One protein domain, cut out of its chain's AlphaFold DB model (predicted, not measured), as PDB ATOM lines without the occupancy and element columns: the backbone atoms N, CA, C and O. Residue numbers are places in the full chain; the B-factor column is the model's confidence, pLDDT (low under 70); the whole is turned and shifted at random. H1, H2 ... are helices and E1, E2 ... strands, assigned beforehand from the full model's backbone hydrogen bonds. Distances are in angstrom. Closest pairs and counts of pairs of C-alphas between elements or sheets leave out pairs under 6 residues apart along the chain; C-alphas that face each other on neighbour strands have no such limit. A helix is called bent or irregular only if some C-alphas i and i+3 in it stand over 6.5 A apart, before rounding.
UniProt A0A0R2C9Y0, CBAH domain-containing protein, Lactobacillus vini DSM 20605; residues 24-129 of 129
ATOM      1  N   PRO A  24      59.898 108.861 -19.925       72.81
ATOM      2  CA  PRO A  24      61.166 108.216 -20.240       72.81
ATOM      3  C   PRO A  24      62.123 109.133 -21.003       72.81
ATOM      4  O   PRO A  24      61.783 109.677 -22.054       72.81
ATOM      5  N   ASN A  25      63.353 109.262 -20.497       72.69
ATOM      6  CA  ASN A  25      64.407 109.974 -21.206       72.69
ATOM      7  C   ASN A  25      64.859 109.152 -22.418       72.69
ATOM      8  O   ASN A  25      65.712 108.269 -22.336       72.69
ATOM      9  N   PHE A  26      64.261 109.438 -23.567       77.81
ATOM     10  CA  PHE A  26      64.647 108.810 -24.821       77.81
ATOM     11  C   PHE A  26      65.875 109.441 -25.456       77.81
ATOM     12  O   PHE A  26      66.335 108.936 -26.466       77.81
ATOM     13  N   TYR A  27      66.417 110.530 -24.920       77.31
ATOM     14  CA  TYR A  27      67.550 111.214 -25.539       77.31
ATOM     15  C   TYR A  27      68.905 110.661 -25.087       77.31
ATOM     16  O   TYR A  27      69.910 110.940 -25.748       77.31
ATOM     17  N   ASP A  28      68.922 109.836 -24.037       82.50
ATOM     18  CA  ASP A  28      70.122 109.146 -23.563       82.50
ATOM     19  C   ASP A  28      70.714 108.250 -24.651       82.50
ATOM     20  O   ASP A  28      69.992 107.542 -25.355       82.50
ATOM     21  N   ASP A  29      72.044 108.276 -24.786       77.94
ATOM     22  CA  ASP A  29      72.783 107.598 -25.860       77.94
ATOM     23  C   ASP A  29      72.494 106.096 -25.948       77.94
ATOM     24  O   ASP A  29      72.429 105.558 -27.058       77.94
ATOM     25  N   ASP A  30      72.239 105.466 -24.803       82.81
ATOM     26  CA  ASP A  30      71.979 104.033 -24.676       82.81
ATOM     27  C   ASP A  30      70.490 103.670 -24.789       82.81
ATOM     28  O   ASP A  30      70.134 102.490 -24.733       82.81
ATOM     29  N   SER A  31      69.597 104.654 -24.959       83.81
ATOM     30  CA  SER A  31      68.168 104.378 -25.074       83.81
ATOM     31  C   SER A  31      67.870 103.618 -26.374       83.81
ATOM     32  O   SER A  31      68.160 104.122 -27.467       83.81
ATOM     33  N   PRO A  32      67.231 102.433 -26.313       80.69
ATOM     34  CA  PRO A  32      66.811 101.718 -27.519       80.69
ATOM     35  C   PRO A  32      65.754 102.502 -28.309       80.69
ATOM     36  O   PRO A  32      65.586 102.287 -29.505       80.69
ATOM     37  N   LEU A  33      65.083 103.450 -27.651       83.31
ATOM     38  CA  LEU A  33      64.046 104.302 -28.224       83.31
ATOM     39  C   LEU A  33      64.596 105.656 -28.692       83.31
ATOM     40  O   LEU A  33      63.817 106.561 -28.989       83.31
ATOM     41  N   LYS A  34      65.929 105.815 -28.767       87.94
ATOM     42  CA  LYS A  34      66.536 107.109 -29.076       87.94
ATOM     43  C   LYS A  34      66.113 107.621 -30.459       87.94
ATOM     44  O   LYS A  34      66.458 106.978 -31.457       87.94
ATOM     45  N   PRO A  35      65.460 108.799 -30.546       89.94
ATOM     46  CA  PRO A  35      64.979 109.328 -31.813       89.94
ATOM     47  C   PRO A  35      66.112 109.607 -32.807       89.94
ATOM     48  O   PRO A  35      67.230 109.998 -32.437       89.94
ATOM     49  N   ARG A  36      65.833 109.405 -34.093       91.12
ATOM     50  CA  ARG A  36      66.740 109.677 -35.216       91.12
ATOM     51  C   ARG A  36      65.947 110.222 -36.393       91.12
ATOM     52  O   ARG A  36      64.768 109.928 -36.531       91.12
ATOM     53  N   ILE A  37      66.612 110.965 -37.271       94.75
ATOM     54  CA  ILE A  37      66.033 111.265 -38.581       94.75
ATOM     55  C   ILE A  37      66.036 109.967 -39.394       94.75
ATOM     56  O   ILE A  37      67.099 109.388 -39.625       94.75
ATOM     57  N   SER A  38      64.853 109.536 -39.817       95.62
ATOM     58  CA  SER A  38      64.631 108.359 -40.654       95.62
ATOM     59  C   SER A  38      64.032 108.792 -41.982       95.62
ATOM     60  O   SER A  38      63.150 109.649 -42.021       95.62
ATOM     61  N   ILE A  39      64.521 108.212 -43.078       97.19
ATOM     62  CA  ILE A  39      64.047 108.496 -44.434       97.19
ATOM     63  C   ILE A  39      63.876 107.170 -45.166       97.19
ATOM     64  O   ILE A  39      64.815 106.376 -45.241       97.19
ATOM     65  N   TYR A  40      62.697 106.963 -45.740       97.81
ATOM     66  CA  TYR A  40      62.372 105.821 -46.582       97.81
ATOM     67  C   TYR A  40      62.044 106.311 -47.992       97.81
ATOM     68  O   TYR A  40      61.036 106.995 -48.190       97.81
ATOM     69  N   PRO A  41      62.882 105.992 -48.991       98.44
ATOM     70  CA  PRO A  41      62.548 106.240 -50.385       98.44
ATOM     71  C   PRO A  41      61.257 105.524 -50.800       98.44
ATOM     72  O   PRO A  41      60.905 104.469 -50.268       98.44
ATOM     73  N   LYS A  42      60.583 106.059 -51.816       98.50
ATOM     74  CA  LYS A  42      59.487 105.359 -52.491       98.50
ATOM     75  C   LYS A  42      59.947 103.987 -53.010       98.50
ATOM     76  O   LYS A  42      61.039 103.875 -53.563       98.50
ATOM     77  N   GLY A  43      59.106 102.969 -52.853       98.50
ATOM     78  CA  GLY A  43      59.398 101.575 -53.195       98.50
ATOM     79  C   GLY A  43      60.201 100.823 -52.129       98.50
ATOM     80  O   GLY A  43      60.566  99.672 -52.341       98.50
ATOM     81  N   THR A  44      60.510 101.450 -50.986       98.44
ATOM     82  CA  THR A  44      61.174 100.752 -49.874       98.44
ATOM     83  C   THR A  44      60.225  99.724 -49.269       98.44
ATOM     84  O   THR A  44      59.100 100.068 -48.907       98.44
ATOM     85  N   GLN A  45      60.695  98.486 -49.112       98.31
ATOM     86  CA  GLN A  45      60.005  97.473 -48.321       98.31
ATOM     87  C   GLN A  45      60.194  97.793 -46.833       98.31
ATOM     88  O   GLN A  45      61.314  97.793 -46.320       98.31
ATOM     89  N   LEU A  46      59.099  98.117 -46.158       97.75
ATOM     90  CA  LEU A  46      59.036  98.384 -44.729       97.75
ATOM     91  C   LEU A  46      58.601  97.108 -44.017       97.75
ATOM     92  O   LEU A  46      57.583  96.518 -44.371       97.75
ATOM     93  N   HIS A  47      59.401  96.694 -43.037       97.00
ATOM     94  CA  HIS A  47      59.165  95.491 -42.250       97.00
ATOM     95  C   HIS A  47      58.457  95.853 -40.946       97.00
ATOM     96  O   HIS A  47      59.113  96.246 -39.976       97.00
ATOM     97  N   GLY A  48      57.125  95.810 -40.963       95.62
ATOM     98  CA  GLY A  48      56.305  96.058 -39.781       95.62
ATOM     99  C   GLY A  48      56.351  94.908 -38.784       95.62
ATOM    100  O   GLY A  48      56.834  93.817 -39.085       95.62
ATOM    101  N   GLN A  49      55.816  95.138 -37.587       95.12
ATOM    102  CA  GLN A  49      55.705  94.085 -36.573       95.12
ATOM    103  C   GLN A  49      54.733  92.971 -36.984       95.12
ATOM    104  O   GLN A  49      54.973  91.810 -36.658       95.12
ATOM    105  N   LEU A  50      53.638  93.321 -37.669       95.00
ATOM    106  CA  LEU A  50      52.574  92.376 -38.037       95.00
ATOM    107  C   LEU A  50      52.565  92.031 -39.529       95.00
ATOM    108  O   LEU A  50      52.382  90.870 -39.888       95.00
ATOM    109  N   GLU A  51      52.774  93.018 -40.400       92.94
ATOM    110  CA  GLU A  51      52.850  92.828 -41.849       92.94
ATOM    111  C   GLU A  51      53.944  93.715 -42.451       92.94
ATOM    112  O   GLU A  51      54.172  94.840 -42.005       92.94
ATOM    113  N   ASP A  52      54.575  93.226 -43.517       96.81
ATOM    114  CA  ASP A  52      55.452  94.023 -44.369       96.81
ATOM    115  C   ASP A  52      54.621  94.811 -45.397       96.81
ATOM    116  O   ASP A  52      53.646  94.301 -45.954       96.81
ATOM    117  N   TRP A  53      55.041  96.033 -45.733       97.94
ATOM    118  CA  TRP A  53      54.424  96.817 -46.812       97.94
ATOM    119  C   TRP A  53      55.442  97.620 -47.619       97.94
ATOM    120  O   TRP A  53      56.507  97.983 -47.132       97.94
ATOM    121  N   GLU A  54      55.119  97.909 -48.878       98.44
ATOM    122  CA  GLU A  54      55.958  98.752 -49.734       98.44
ATOM    123  C   GLU A  54      55.514 100.219 -49.642       98.44
ATOM    124  O   GLU A  54      54.324 100.536 -49.739       98.44
ATOM    125  N   ALA A  55      56.468 101.136 -49.482       98.56
ATOM    126  CA  ALA A  55      56.187 102.564 -49.418       98.56
ATOM    127  C   ALA A  55      55.784 103.143 -50.790       98.56
ATOM    128  O   ALA A  55      56.611 103.277 -51.692       98.56
ATOM    129  N   LYS A  56      54.528 103.573 -50.951       98.62
ATOM    130  CA  LYS A  56      54.021 104.218 -52.185       98.62
ATOM    131  C   LYS A  56      54.503 105.661 -52.357       98.62
ATOM    132  O   LYS A  56      54.560 106.160 -53.488       98.62
ATOM    133  N   TYR A  57      54.843 106.306 -51.247       98.81
ATOM    134  CA  TYR A  57      55.373 107.664 -51.148       98.81
ATOM    135  C   TYR A  57      56.711 107.631 -50.413       98.81
ATOM    136  O   TYR A  57      56.899 106.796 -49.525       98.81
ATOM    137  N   ALA A  58      57.642 108.516 -50.773       98.69
ATOM    138  CA  ALA A  58      58.836 108.701 -49.956       98.69
ATOM    139  C   ALA A  58      58.446 109.395 -48.644       98.69
ATOM    140  O   ALA A  58      57.659 110.341 -48.662       98.69
ATOM    141  N   VAL A  59      58.995 108.941 -47.519       98.50
ATOM    142  CA  VAL A  59      58.657 109.437 -46.176       98.50
ATOM    143  C   VAL A  59      59.924 109.837 -45.439       98.50
ATOM    144  O   VAL A  59      60.925 109.124 -45.499       98.50
ATOM    145  N   GLY A  60      59.890 110.959 -44.725       98.06
ATOM    146  CA  GLY A  60      60.972 111.390 -43.847       98.06
ATOM    147  C   GLY A  60      60.441 111.997 -42.554       98.06
ATOM    148  O   GLY A  60      59.418 112.677 -42.559       98.06
ATOM    149  N   GLY A  61      61.138 111.769 -41.447       97.06
ATOM    150  CA  GLY A  61      60.693 112.245 -40.144       97.06
ATOM    151  C   GLY A  61      61.569 111.772 -38.996       97.06
ATOM    152  O   GLY A  61      62.695 111.312 -39.205       97.06
ATOM    153  N   ILE A  62      61.053 111.892 -37.778       95.88
ATOM    154  CA  ILE A  62      61.708 111.389 -36.576       95.88
ATOM    155  C   ILE A  62      61.238 109.956 -36.320       95.88
ATOM    156  O   ILE A  62      60.080 109.731 -35.984       95.88
ATOM    157  N   GLY A  63      62.136 108.983 -36.464       94.38
ATOM    158  CA  GLY A  63      61.878 107.565 -36.216       94.38
ATOM    159  C   GLY A  63      62.700 106.972 -35.078       94.38
ATOM    160  O   GLY A  63      63.558 107.631 -34.482       94.38
ATOM    161  N   ILE A  64      62.432 105.697 -34.799       91.38
ATOM    162  CA  ILE A  64      63.127 104.904 -33.781       91.38
ATOM    163  C   ILE A  64      64.075 103.916 -34.466       91.38
ATOM    164  O   ILE A  64      63.722 103.245 -35.435       91.38
ATOM    165  N   LYS A  65      65.311 103.814 -33.967       86.31
ATOM    166  CA  LYS A  65      66.313 102.903 -34.533       86.31
ATOM    167  C   LYS A  65      65.825 101.450 -34.460       86.31
ATOM    168  O   LYS A  65      65.449 100.976 -33.398       86.31
ATOM    169  N   GLY A  66      65.942 100.723 -35.573       87.06
ATOM    170  CA  GLY A  66      65.619  99.291 -35.626       87.06
ATOM    171  C   GLY A  66      64.123  98.979 -35.705       87.06
ATOM    172  O   GLY A  66      63.757  97.815 -35.618       87.06
ATOM    173  N   SER A  67      63.280  99.995 -35.892       92.44
ATOM    174  CA  SER A  67      61.846  99.861 -36.141       92.44
ATOM    175  C   SER A  67      61.447 100.714 -37.346       92.44
ATOM    176  O   SER A  67      62.170 101.635 -37.737       92.44
ATOM    177  N   VAL A  68      60.296 100.403 -37.941       95.88
ATOM    178  CA  VAL A  68      59.645 101.268 -38.933       95.88
ATOM    179  C   VAL A  68      58.832 102.387 -38.279       95.88
ATOM    180  O   VAL A  68      58.408 103.302 -38.978       95.88
ATOM    181  N   ALA A  69      58.629 102.358 -36.958       94.94
ATOM    182  CA  ALA A  69      57.869 103.366 -36.226       94.94
ATOM    183  C   ALA A  69      58.476 104.774 -36.374       94.94
ATOM    184  O   ALA A  69      59.654 105.014 -36.074       94.94
ATOM    185  N   MET A  70      57.636 105.718 -36.804       95.62
ATOM    186  CA  MET A  70      57.922 107.148 -36.803       95.62
ATOM    187  C   MET A  70      57.097 107.852 -35.736       95.62
ATOM    188  O   MET A  70      55.883 107.684 -35.644       95.62
ATOM    189  N   LEU A  71      57.775 108.687 -34.957       94.50
ATOM    190  CA  LEU A  71      57.149 109.585 -34.005       94.50
ATOM    191  C   LEU A  71      56.466 110.732 -34.748       94.50
ATOM    192  O   LEU A  71      55.365 111.100 -34.382       94.50
ATOM    193  N   ASP A  72      57.091 111.305 -35.769       96.75
ATOM    194  CA  ASP A  72      56.492 112.306 -36.656       96.75
ATOM    195  C   ASP A  72      57.132 112.236 -38.040       96.75
ATOM    196  O   ASP A  72      58.173 111.598 -38.214       96.75
ATOM    197  N   GLY A  73      56.511 112.874 -39.031       97.62
ATOM    198  CA  GLY A  73      57.104 112.984 -40.353       97.62
ATOM    199  C   GLY A  73      56.224 113.659 -41.393       97.62
ATOM    200  O   GLY A  73      55.126 114.147 -41.117       97.62
ATOM    201  N   ILE A  74      56.747 113.667 -42.613       98.44
ATOM    202  CA  ILE A  74      56.112 114.175 -43.821       98.44
ATOM    203  C   ILE A  74      56.451 113.259 -45.001       98.44
ATOM    204  O   ILE A  74      57.535 112.671 -45.050       98.44
ATOM    205  N   ASN A  75      55.541 113.137 -45.963       98.69
ATOM    206  CA  ASN A  75      55.817 112.456 -47.225       98.69
ATOM    207  C   ASN A  75      56.039 113.421 -48.399       98.69
ATOM    208  O   ASN A  75      55.781 114.623 -48.313       98.69
ATOM    209  N   ASP A  76      56.508 112.890 -49.526       98.44
ATOM    210  CA  ASP A  76      56.770 113.644 -50.761       98.44
ATOM    211  C   ASP A  76      55.513 114.236 -51.435       98.44
ATOM    212  O   ASP A  76      55.626 115.031 -52.370       98.44
ATOM    213  N   ALA A  77      54.317 113.921 -50.933       98.19
ATOM    214  CA  ALA A  77      53.065 114.570 -51.306       98.19
ATOM    215  C   ALA A  77      52.657 115.739 -50.388       98.19
ATOM    216  O   ALA A  77      51.681 116.434 -50.688       98.19
ATOM    217  N   GLY A  78      53.386 115.971 -49.294       97.56
ATOM    218  CA  GLY A  78      53.110 117.025 -48.318       97.56
ATOM    219  C   GLY A  78      52.126 116.636 -47.210       97.56
ATOM    220  O   GLY A  78      51.713 117.507 -46.444       97.56
ATOM    221  N   LEU A  79      51.744 115.359 -47.099       98.19
ATOM    222  CA  LEU A  79      51.018 114.854 -45.934       98.19
ATOM    223  C   LEU A  79      51.989 114.791 -44.754       98.19
ATOM    224  O   LEU A  79      53.033 114.154 -44.863       98.19
ATOM    225  N   ALA A  80      51.634 115.430 -43.644       97.88
ATOM    226  CA  ALA A  80      52.398 115.409 -42.402       97.88
ATOM    227  C   ALA A  80      51.542 114.869 -41.255       97.88
ATOM    228  O   ALA A  80      50.315 115.013 -41.266       97.88
ATOM    229  N   GLY A  81      52.188 114.258 -40.268       96.81
ATOM    230  CA  GLY A  81      51.509 113.683 -39.115       96.81
ATOM    231  C   GLY A  81      52.463 113.332 -37.984       96.81
ATOM    232  O   GLY A  81      53.684 113.407 -38.127       96.81
ATOM    233  N   GLU A  82      51.881 112.955 -36.852       95.62
ATOM    234  CA  GLU A  82      52.606 112.625 -35.633       95.62
ATOM    235  C   GLU A  82      51.891 111.564 -34.796       95.62
ATOM    236  O   GLU A  82      50.672 111.417 -34.867       95.62
ATOM    237  N   LEU A  83      52.655 110.892 -33.944       93.38
ATOM    238  CA  LEU A  83      52.190 109.949 -32.942       93.38
ATOM    239  C   LEU A  83      52.245 110.604 -31.560       93.38
ATOM    240  O   LEU A  83      53.329 110.801 -31.008       93.38
ATOM    241  N   ASN A  84      51.086 110.938 -30.997       91.75
ATOM    242  CA  ASN A  84      50.998 111.439 -29.629       91.75
ATOM    243  C   ASN A  84      50.735 110.313 -28.647       91.75
ATOM    244  O   ASN A  84      49.939 109.412 -28.903       91.75
ATOM    245  N   VAL A  85      51.365 110.418 -27.484       89.00
ATOM    246  CA  VAL A  85      51.056 109.546 -26.359       89.00
ATOM    247  C   VAL A  85      49.710 109.963 -25.783       89.00
ATOM    248  O   VAL A  85      49.563 111.077 -25.276       89.00
ATOM    249  N   LEU A  86      48.743 109.056 -25.878       90.06
ATOM    250  CA  LEU A  86      47.386 109.218 -25.375       90.06
ATOM    251  C   LEU A  86      47.112 108.107 -24.351       90.06
ATOM    252  O   LEU A  86      46.813 106.976 -24.724       90.06
ATOM    253  N   GLU A  87      47.247 108.421 -23.060       87.12
ATOM    254  CA  GLU A  87      47.178 107.427 -21.968       87.12
ATOM    255  C   GLU A  87      45.797 106.770 -21.810       87.12
ATOM    256  O   GLU A  87      45.694 105.673 -21.274       87.12
ATOM    257  N   GLU A  88      44.739 107.418 -22.299       91.12
ATOM    258  CA  GLU A  88      43.351 106.948 -22.177       91.12
ATOM    259  C   GLU A  88      42.831 106.247 -23.449       91.12
ATOM    260  O   GLU A  88      41.635 105.982 -23.573       91.12
ATOM    261  N   CYS A  89      43.703 105.953 -24.418       92.00
ATOM    262  CA  CYS A  89      43.310 105.218 -25.620       92.00
ATOM    263  C   CYS A  89      43.123 103.722 -25.352       92.00
ATOM    264  O   CYS A  89      43.849 103.104 -24.575       92.00
ATOM    265  N   THR A  90      42.172 103.125 -26.066       94.62
ATOM    266  CA  THR A  90      41.933 101.679 -26.083       94.62
ATOM    267  C   THR A  90      42.352 101.084 -27.418       94.62
ATOM    268  O   THR A  90      42.224 101.735 -28.456       94.62
ATOM    269  N   TRP A  91      42.755  99.820 -27.391       93.50
ATOM    270  CA  TRP A  91      43.145  99.050 -28.568       93.50
ATOM    271  C   TRP A  91      42.353  97.747 -28.586       93.50
ATOM    272  O   TRP A  91      42.103  97.174 -27.528       93.50
ATOM    273  N   ALA A  92      41.939  97.316 -29.775       95.12
ATOM    274  CA  ALA A  92      41.377  95.984 -29.959       95.12
ATOM    275  C   ALA A  92      42.510  94.955 -30.022       95.12
ATOM    276  O   ALA A  92      43.600  95.262 -30.518       95.12
ATOM    277  N   ASP A  93      42.240  93.737 -29.563       95.44
ATOM    278  CA  ASP A  93      43.196  92.644 -29.707       95.44
ATOM    279  C   ASP A  93      43.329  92.252 -31.187       95.44
ATOM    280  O   ASP A  93      42.370  92.324 -31.961       95.44
ATOM    281  N   GLN A  94      44.508  91.768 -31.589       95.44
ATOM    282  CA  GLN A  94      44.762  91.351 -32.975       95.44
ATOM    283  C   GLN A  94      43.693  90.372 -33.496       95.44
ATOM    284  O   GLN A  94      43.180  90.545 -34.600       95.44
ATOM    285  N   ALA A  95      43.312  89.383 -32.681       96.50
ATOM    286  CA  ALA A  95      42.309  88.387 -33.048       96.50
ATOM    287  C   ALA A  95      40.914  88.995 -33.280       96.50
ATOM    288  O   ALA A  95      40.165  88.508 -34.124       96.50
ATOM    289  N   GLU A  96      40.557  90.059 -32.554       97.31
ATOM    290  CA  GLU A  96      39.279  90.755 -32.736       97.31
ATOM    291  C   GLU A  96      39.260  91.533 -34.055       97.31
ATOM    292  O   GLU A  96      38.276  91.471 -34.796       97.31
ATOM    293  N   ILE A  97      40.368  92.206 -34.384       96.50
ATOM    294  CA  ILE A  97      40.537  92.939 -35.648       96.50
ATOM    295  C   ILE A  97      40.437  91.973 -36.837       96.50
ATOM    296  O   ILE A  97      39.700  92.222 -37.796       96.50
ATOM    297  N   GLU A  98      41.134  90.840 -36.759       95.94
ATOM    298  CA  GLU A  98      41.107  89.802 -37.794       95.94
ATOM    299  C   GLU A  98      39.714  89.172 -37.939       95.94
ATOM    300  O   GLU A  98      39.233  88.983 -39.059       95.94
ATOM    301  N   ALA A  99      39.020  88.897 -36.827       97.50
ATOM    302  CA  ALA A  99      37.655  88.367 -36.844       97.50
ATOM    303  C   ALA A  99      36.646  89.339 -37.482       97.50
ATOM    304  O   ALA A  99      35.658  88.899 -38.075       97.50
ATOM    305  N   ALA A 100      36.909  90.648 -37.416       96.25
ATOM    306  CA  ALA A 100      36.142  91.676 -38.119       96.25
ATOM    307  C   ALA A 100      36.494  91.791 -39.619       96.25
ATOM    308  O   ALA A 100      35.917  92.623 -40.323       96.25
ATOM    309  N   GLY A 101      37.426  90.975 -40.128       95.44
ATOM    310  CA  GLY A 101      37.896  91.022 -41.516       95.44
ATOM    311  C   GLY A 101      38.781  92.234 -41.823       95.44
ATOM    312  O   GLY A 101      38.945  92.594 -42.989       95.44
ATOM    313  N   GLN A 102      39.320  92.882 -40.790       94.44
ATOM    314  CA  GLN A 102      40.209  94.033 -40.909       94.44
ATOM    315  C   GLN A 102      41.674  93.597 -40.819       94.44
ATOM    316  O   GLN A 102      41.994  92.487 -40.396       94.44
ATOM    317  N   LYS A 103      42.579  94.486 -41.237       93.12
ATOM    318  CA  LYS A 103      44.023  94.268 -41.120       93.12
ATOM    319  C   LYS A 103      44.545  94.904 -39.832       93.12
ATOM    320  O   LYS A 103      44.386  96.117 -39.681       93.12
ATOM    321  N   PRO A 104      45.159  94.132 -38.923       95.56
ATOM    322  CA  PRO A 104      45.765  94.694 -37.730       95.56
ATOM    323  C   PRO A 104      47.030  95.480 -38.089       95.56
ATOM    324  O   PRO A 104      47.783  95.116 -38.990       95.56
ATOM    325  N   LEU A 105      47.257  96.573 -37.366       95.50
ATOM    326  CA  LEU A 105      48.440  97.418 -37.489       95.50
ATOM    327  C   LEU A 105      48.894  97.808 -36.087       95.50
ATOM    328  O   LEU A 105      48.072  98.212 -35.263       95.50
ATOM    329  N   MET A 106      50.195  97.699 -35.825       95.94
ATOM    330  CA  MET A 106      50.757  98.130 -34.552       95.94
ATOM    331  C   MET A 106      50.573  99.646 -34.399       95.94
ATOM    332  O   MET A 106      50.847 100.408 -35.330       95.94
ATOM    333  N   ALA A 107      50.106 100.092 -33.234       93.81
ATOM    334  CA  ALA A 107      49.752 101.492 -32.994       93.81
ATOM    335  C   ALA A 107      50.920 102.451 -33.290       93.81
ATOM    336  O   ALA A 107      50.741 103.503 -33.902       93.81
ATOM    337  N   GLU A 108      52.134 102.051 -32.922       93.56
ATOM    338  CA  GLU A 108      53.369 102.806 -33.112       93.56
ATOM    339  C   GLU A 108      53.789 102.925 -34.587       93.56
ATOM    340  O   GLU A 108      54.593 103.790 -34.941       93.56
ATOM    341  N   GLU A 109      53.240 102.092 -35.471       96.50
ATOM    342  CA  GLU A 109      53.549 102.080 -36.906       96.50
ATOM    343  C   GLU A 109      52.553 102.903 -37.736       96.50
ATOM    344  O   GLU A 109      52.793 103.145 -38.923       96.50
ATOM    345  N   VAL A 110      51.464 103.388 -37.122       96.19
ATOM    346  CA  VAL A 110      50.342 104.039 -37.819       96.19
ATOM    347  C   VAL A 110      50.767 105.249 -38.655       96.19
ATOM    348  O   VAL A 110      50.293 105.433 -39.778       96.19
ATOM    349  N   ILE A 111      51.708 106.051 -38.151       97.06
ATOM    350  CA  ILE A 111      52.195 107.240 -38.858       97.06
ATOM    351  C   ILE A 111      53.015 106.845 -40.072       97.06
ATOM    352  O   ILE A 111      52.752 107.333 -41.170       97.06
ATOM    353  N   THR A 112      53.951 105.913 -39.919       98.06
ATOM    354  CA  THR A 112      54.738 105.413 -41.048       98.06
ATOM    355  C   THR A 112      53.843 104.767 -42.098       98.06
ATOM    356  O   THR A 112      54.012 105.031 -43.292       98.06
ATOM    357  N   TYR A 113      52.857 103.972 -41.676       98.12
ATOM    358  CA  TYR A 113      51.892 103.351 -42.576       98.12
ATOM    359  C   TYR A 113      51.131 104.408 -43.382       98.12
ATOM    360  O   TYR A 113      51.166 104.378 -44.613       98.12
ATOM    361  N   PHE A 114      50.522 105.398 -42.721       98.31
ATOM    362  CA  PHE A 114      49.740 106.416 -43.421       98.31
ATOM    363  C   PHE A 114      50.581 107.318 -44.321       98.31
ATOM    364  O   PHE A 114      50.204 107.539 -45.475       98.31
ATOM    365  N   LEU A 115      51.735 107.788 -43.842       98.69
ATOM    366  CA  LEU A 115      52.632 108.624 -44.641       98.69
ATOM    367  C   LEU A 115      53.162 107.878 -45.872       98.69
ATOM    368  O   LEU A 115      53.358 108.491 -46.920       98.69
ATOM    369  N   SER A 116      53.355 106.562 -45.779       98.56
ATOM    370  CA  SER A 116      53.836 105.753 -46.903       98.56
ATOM    371  C   SER A 116      52.730 105.288 -47.858       98.56
ATOM    372  O   SER A 116      53.046 104.885 -48.976       98.56
ATOM    373  N   HIS A 117      51.448 105.379 -47.479       98.19
ATOM    374  CA  HIS A 117      50.319 104.878 -48.279       98.19
ATOM    375  C   HIS A 117      49.454 105.950 -48.933       98.19
ATOM    376  O   HIS A 117      48.876 105.679 -49.991       98.19
ATOM    377  N   PHE A 118      49.344 107.131 -48.326       98.62
ATOM    378  CA  PHE A 118      48.328 108.116 -48.690       98.62
ATOM    379  C   PHE A 118      48.920 109.477 -49.029       98.62
ATOM    380  O   PHE A 118      49.920 109.917 -48.469       98.62
ATOM    381  N   LYS A 119      48.248 110.178 -49.937       98.50
ATOM    382  CA  LYS A 119      48.599 111.532 -50.358       98.50
ATOM    383  C   LYS A 119      47.967 112.597 -49.470       98.50
ATOM    384  O   LYS A 119      48.516 113.681 -49.308       98.50
ATOM    385  N   THR A 120      46.757 112.334 -48.975       98.19
ATOM    386  CA  THR A 120      45.927 113.350 -48.315       98.19
ATOM    387  C   THR A 120      45.177 112.791 -47.113       98.19
ATOM    388  O   THR A 120      44.857 111.606 -47.048       98.19
ATOM    389  N   VAL A 121      44.796 113.681 -46.194       97.06
ATOM    390  CA  VAL A 121      43.912 113.349 -45.064       97.06
ATOM    391  C   VAL A 121      42.556 112.811 -45.542       97.06
ATOM    392  O   VAL A 121      41.951 111.983 -44.867       97.06
ATOM    393  N   ALA A 122      42.066 113.259 -46.703       98.12
ATOM    394  CA  ALA A 122      40.804 112.780 -47.262       98.12
ATOM    395  C   ALA A 122      40.876 111.299 -47.666       98.12
ATOM    396  O   ALA A 122      39.943 110.554 -47.381       98.12
ATOM    397  N   GLU A 123      41.989 110.866 -48.268       98.31
ATOM    398  CA  GLU A 123      42.214 109.455 -48.609       98.31
ATOM    399  C   GLU A 123      42.300 108.575 -47.358       98.31
ATOM    400  O   GLU A 123      41.704 107.504 -47.341       98.31
ATOM    401  N   ILE A 124      42.963 109.050 -46.295       97.75
ATOM    402  CA  ILE A 124      43.022 108.329 -45.012       97.75
ATOM    403  C   ILE A 124      41.616 108.150 -44.442       97.75
ATOM    404  O   ILE A 124      41.238 107.040 -44.083       97.75
ATOM    405  N   LYS A 125      40.816 109.223 -44.393       96.81
ATOM    406  CA  LYS A 125      39.435 109.149 -43.897       96.81
ATOM    407  C   LYS A 125      38.611 108.142 -44.696       96.81
ATOM    408  O   LYS A 125      37.951 107.311 -44.101       96.81
ATOM    409  N   ALA A 126      38.689 108.177 -46.023       97.12
ATOM    410  CA  ALA A 126      37.977 107.218 -46.869       97.12
ATOM    411  C   ALA A 126      38.472 105.764 -46.724       97.12
ATOM    412  O   ALA A 126      37.803 104.855 -47.198       97.12
ATOM    413  N   HIS A 127      39.652 105.547 -46.137       94.75
ATOM    414  CA  HIS A 127      40.206 104.218 -45.890       94.75
ATOM    415  C   HIS A 127      39.798 103.642 -44.527       94.75
ATOM    416  O   HIS A 127      39.637 102.430 -44.413       94.75
ATOM    417  N   ILE A 128      39.663 104.491 -43.502       91.25
ATOM    418  CA  ILE A 128      39.370 104.061 -42.122       91.25
ATOM    419  C   ILE A 128      37.877 104.103 -41.753       91.25
ATOM    420  O   ILE A 128      37.510 103.571 -40.707       91.25
ATOM    421  N   TYR A 129      37.041 104.754 -42.569       71.56
ATOM    422  CA  TYR A 129      35.579 104.825 -42.428       71.56
ATOM    423  C   TYR A 129      34.893 104.038 -43.543       71.56
ATOM    424  O   TYR A 129      33.852 103.413 -43.247       71.56
TER     425      TYR A 129
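Overview. This is residues 24 to 129 of the 129 residues of the protein "CBAH domain-containing protein" of Lactobacillus vini DSM 20605 (UniProt A0A0R2C9Y0). A small antiparallel sheet of four strands, E1, E4, E5 and E6, has one helix, H2, packed along one of its faces, and H2 forms the middle of the domain. The short hairpin of E2 and E3 lies on another side of H2, meeting it only loosely through E3, while H3 turns back after H2 at a steep tilt of 59 degrees to it, close but not clearly touching, and H1 lies far out at the end of a long loop. The printed part has 106 residues with six named strands followed by three named helices, in the order E1 E2 E3 E4 E5 E6 H1 H2 H3; the class is mixed, helices and strands, with under half of the residues in named elements. The large sheet runs E1, E4, E5, E6. The whole is compact, with a radius of gyration of the C-alphas of 14.2 A and spans of 42 by 31 by 23 A.

Along the chain. E1, residues 35 to 40, begins at C-alpha 35, at (64.979, 109.328, -31.813), and is 15.4 A long. E2, residues 45 to 47, and E3, residues 52 to 54, are short. E4, residues 59 to 64, measures 13.9 A, and E5, residues 70 to 75, 11.9 A. E6 is residues 80 to 82. H1 is residues 94 to 99. H2, residues 107 to 117, is 15.7 A long, with C-alpha 107 at (49.752, 101.492, -32.994); it is irregular, C-alphas 108 and 111 being 7.4 A apart. H3, residues 121 to 128, measures 10.7 A and ends at C-alpha 128, at (39.370, 104.061, -42.122).

Arrangement. E1 and E4 are antiparallel, with N 38 and O 61 2.9 A apart, within hydrogen-bond range. E4, E5 and E6 form a meander, each strand the antiparallel neighbour of the one before; N 62 and O 72 are 2.9 A apart, and N 73 and O 81 3.0 A. H2 is on this sheet at a height of 8.2 A, making two layers, a helix on one face of a sheet. It runs along the strands, at 8 degrees to E5 on the local plane; the closest C-alphas of the two are those of Met 70 and Thr 112, 5.6 A. H2 and H3 are close but not clearly touching, at a steep tilt of 59 degrees, opposite ways; their closest C-alphas, Phe 114 and Ile 124, are 7.2 A apart. In the hairpin of E2 and E3, N 46 and O 53 are 2.8 A apart. H1 is apart from H2 and H3 and not on the four-stranded sheet. Every O i to N i+4 pair is within hydrogen-bond range in H1 and H3, and 5 of 7 in H2.

Size, cuts and confidence. The two C-alphas farthest apart, those of Asp 29 and Ala 100, are 41.8 A apart. The printed part has no cut. The link from E6 to H1, 11 residues, is long, and that from H1 to H2, 7 residues, is short. The mean pLDDT of the printed part is 94.0, and no printed residue is under 70.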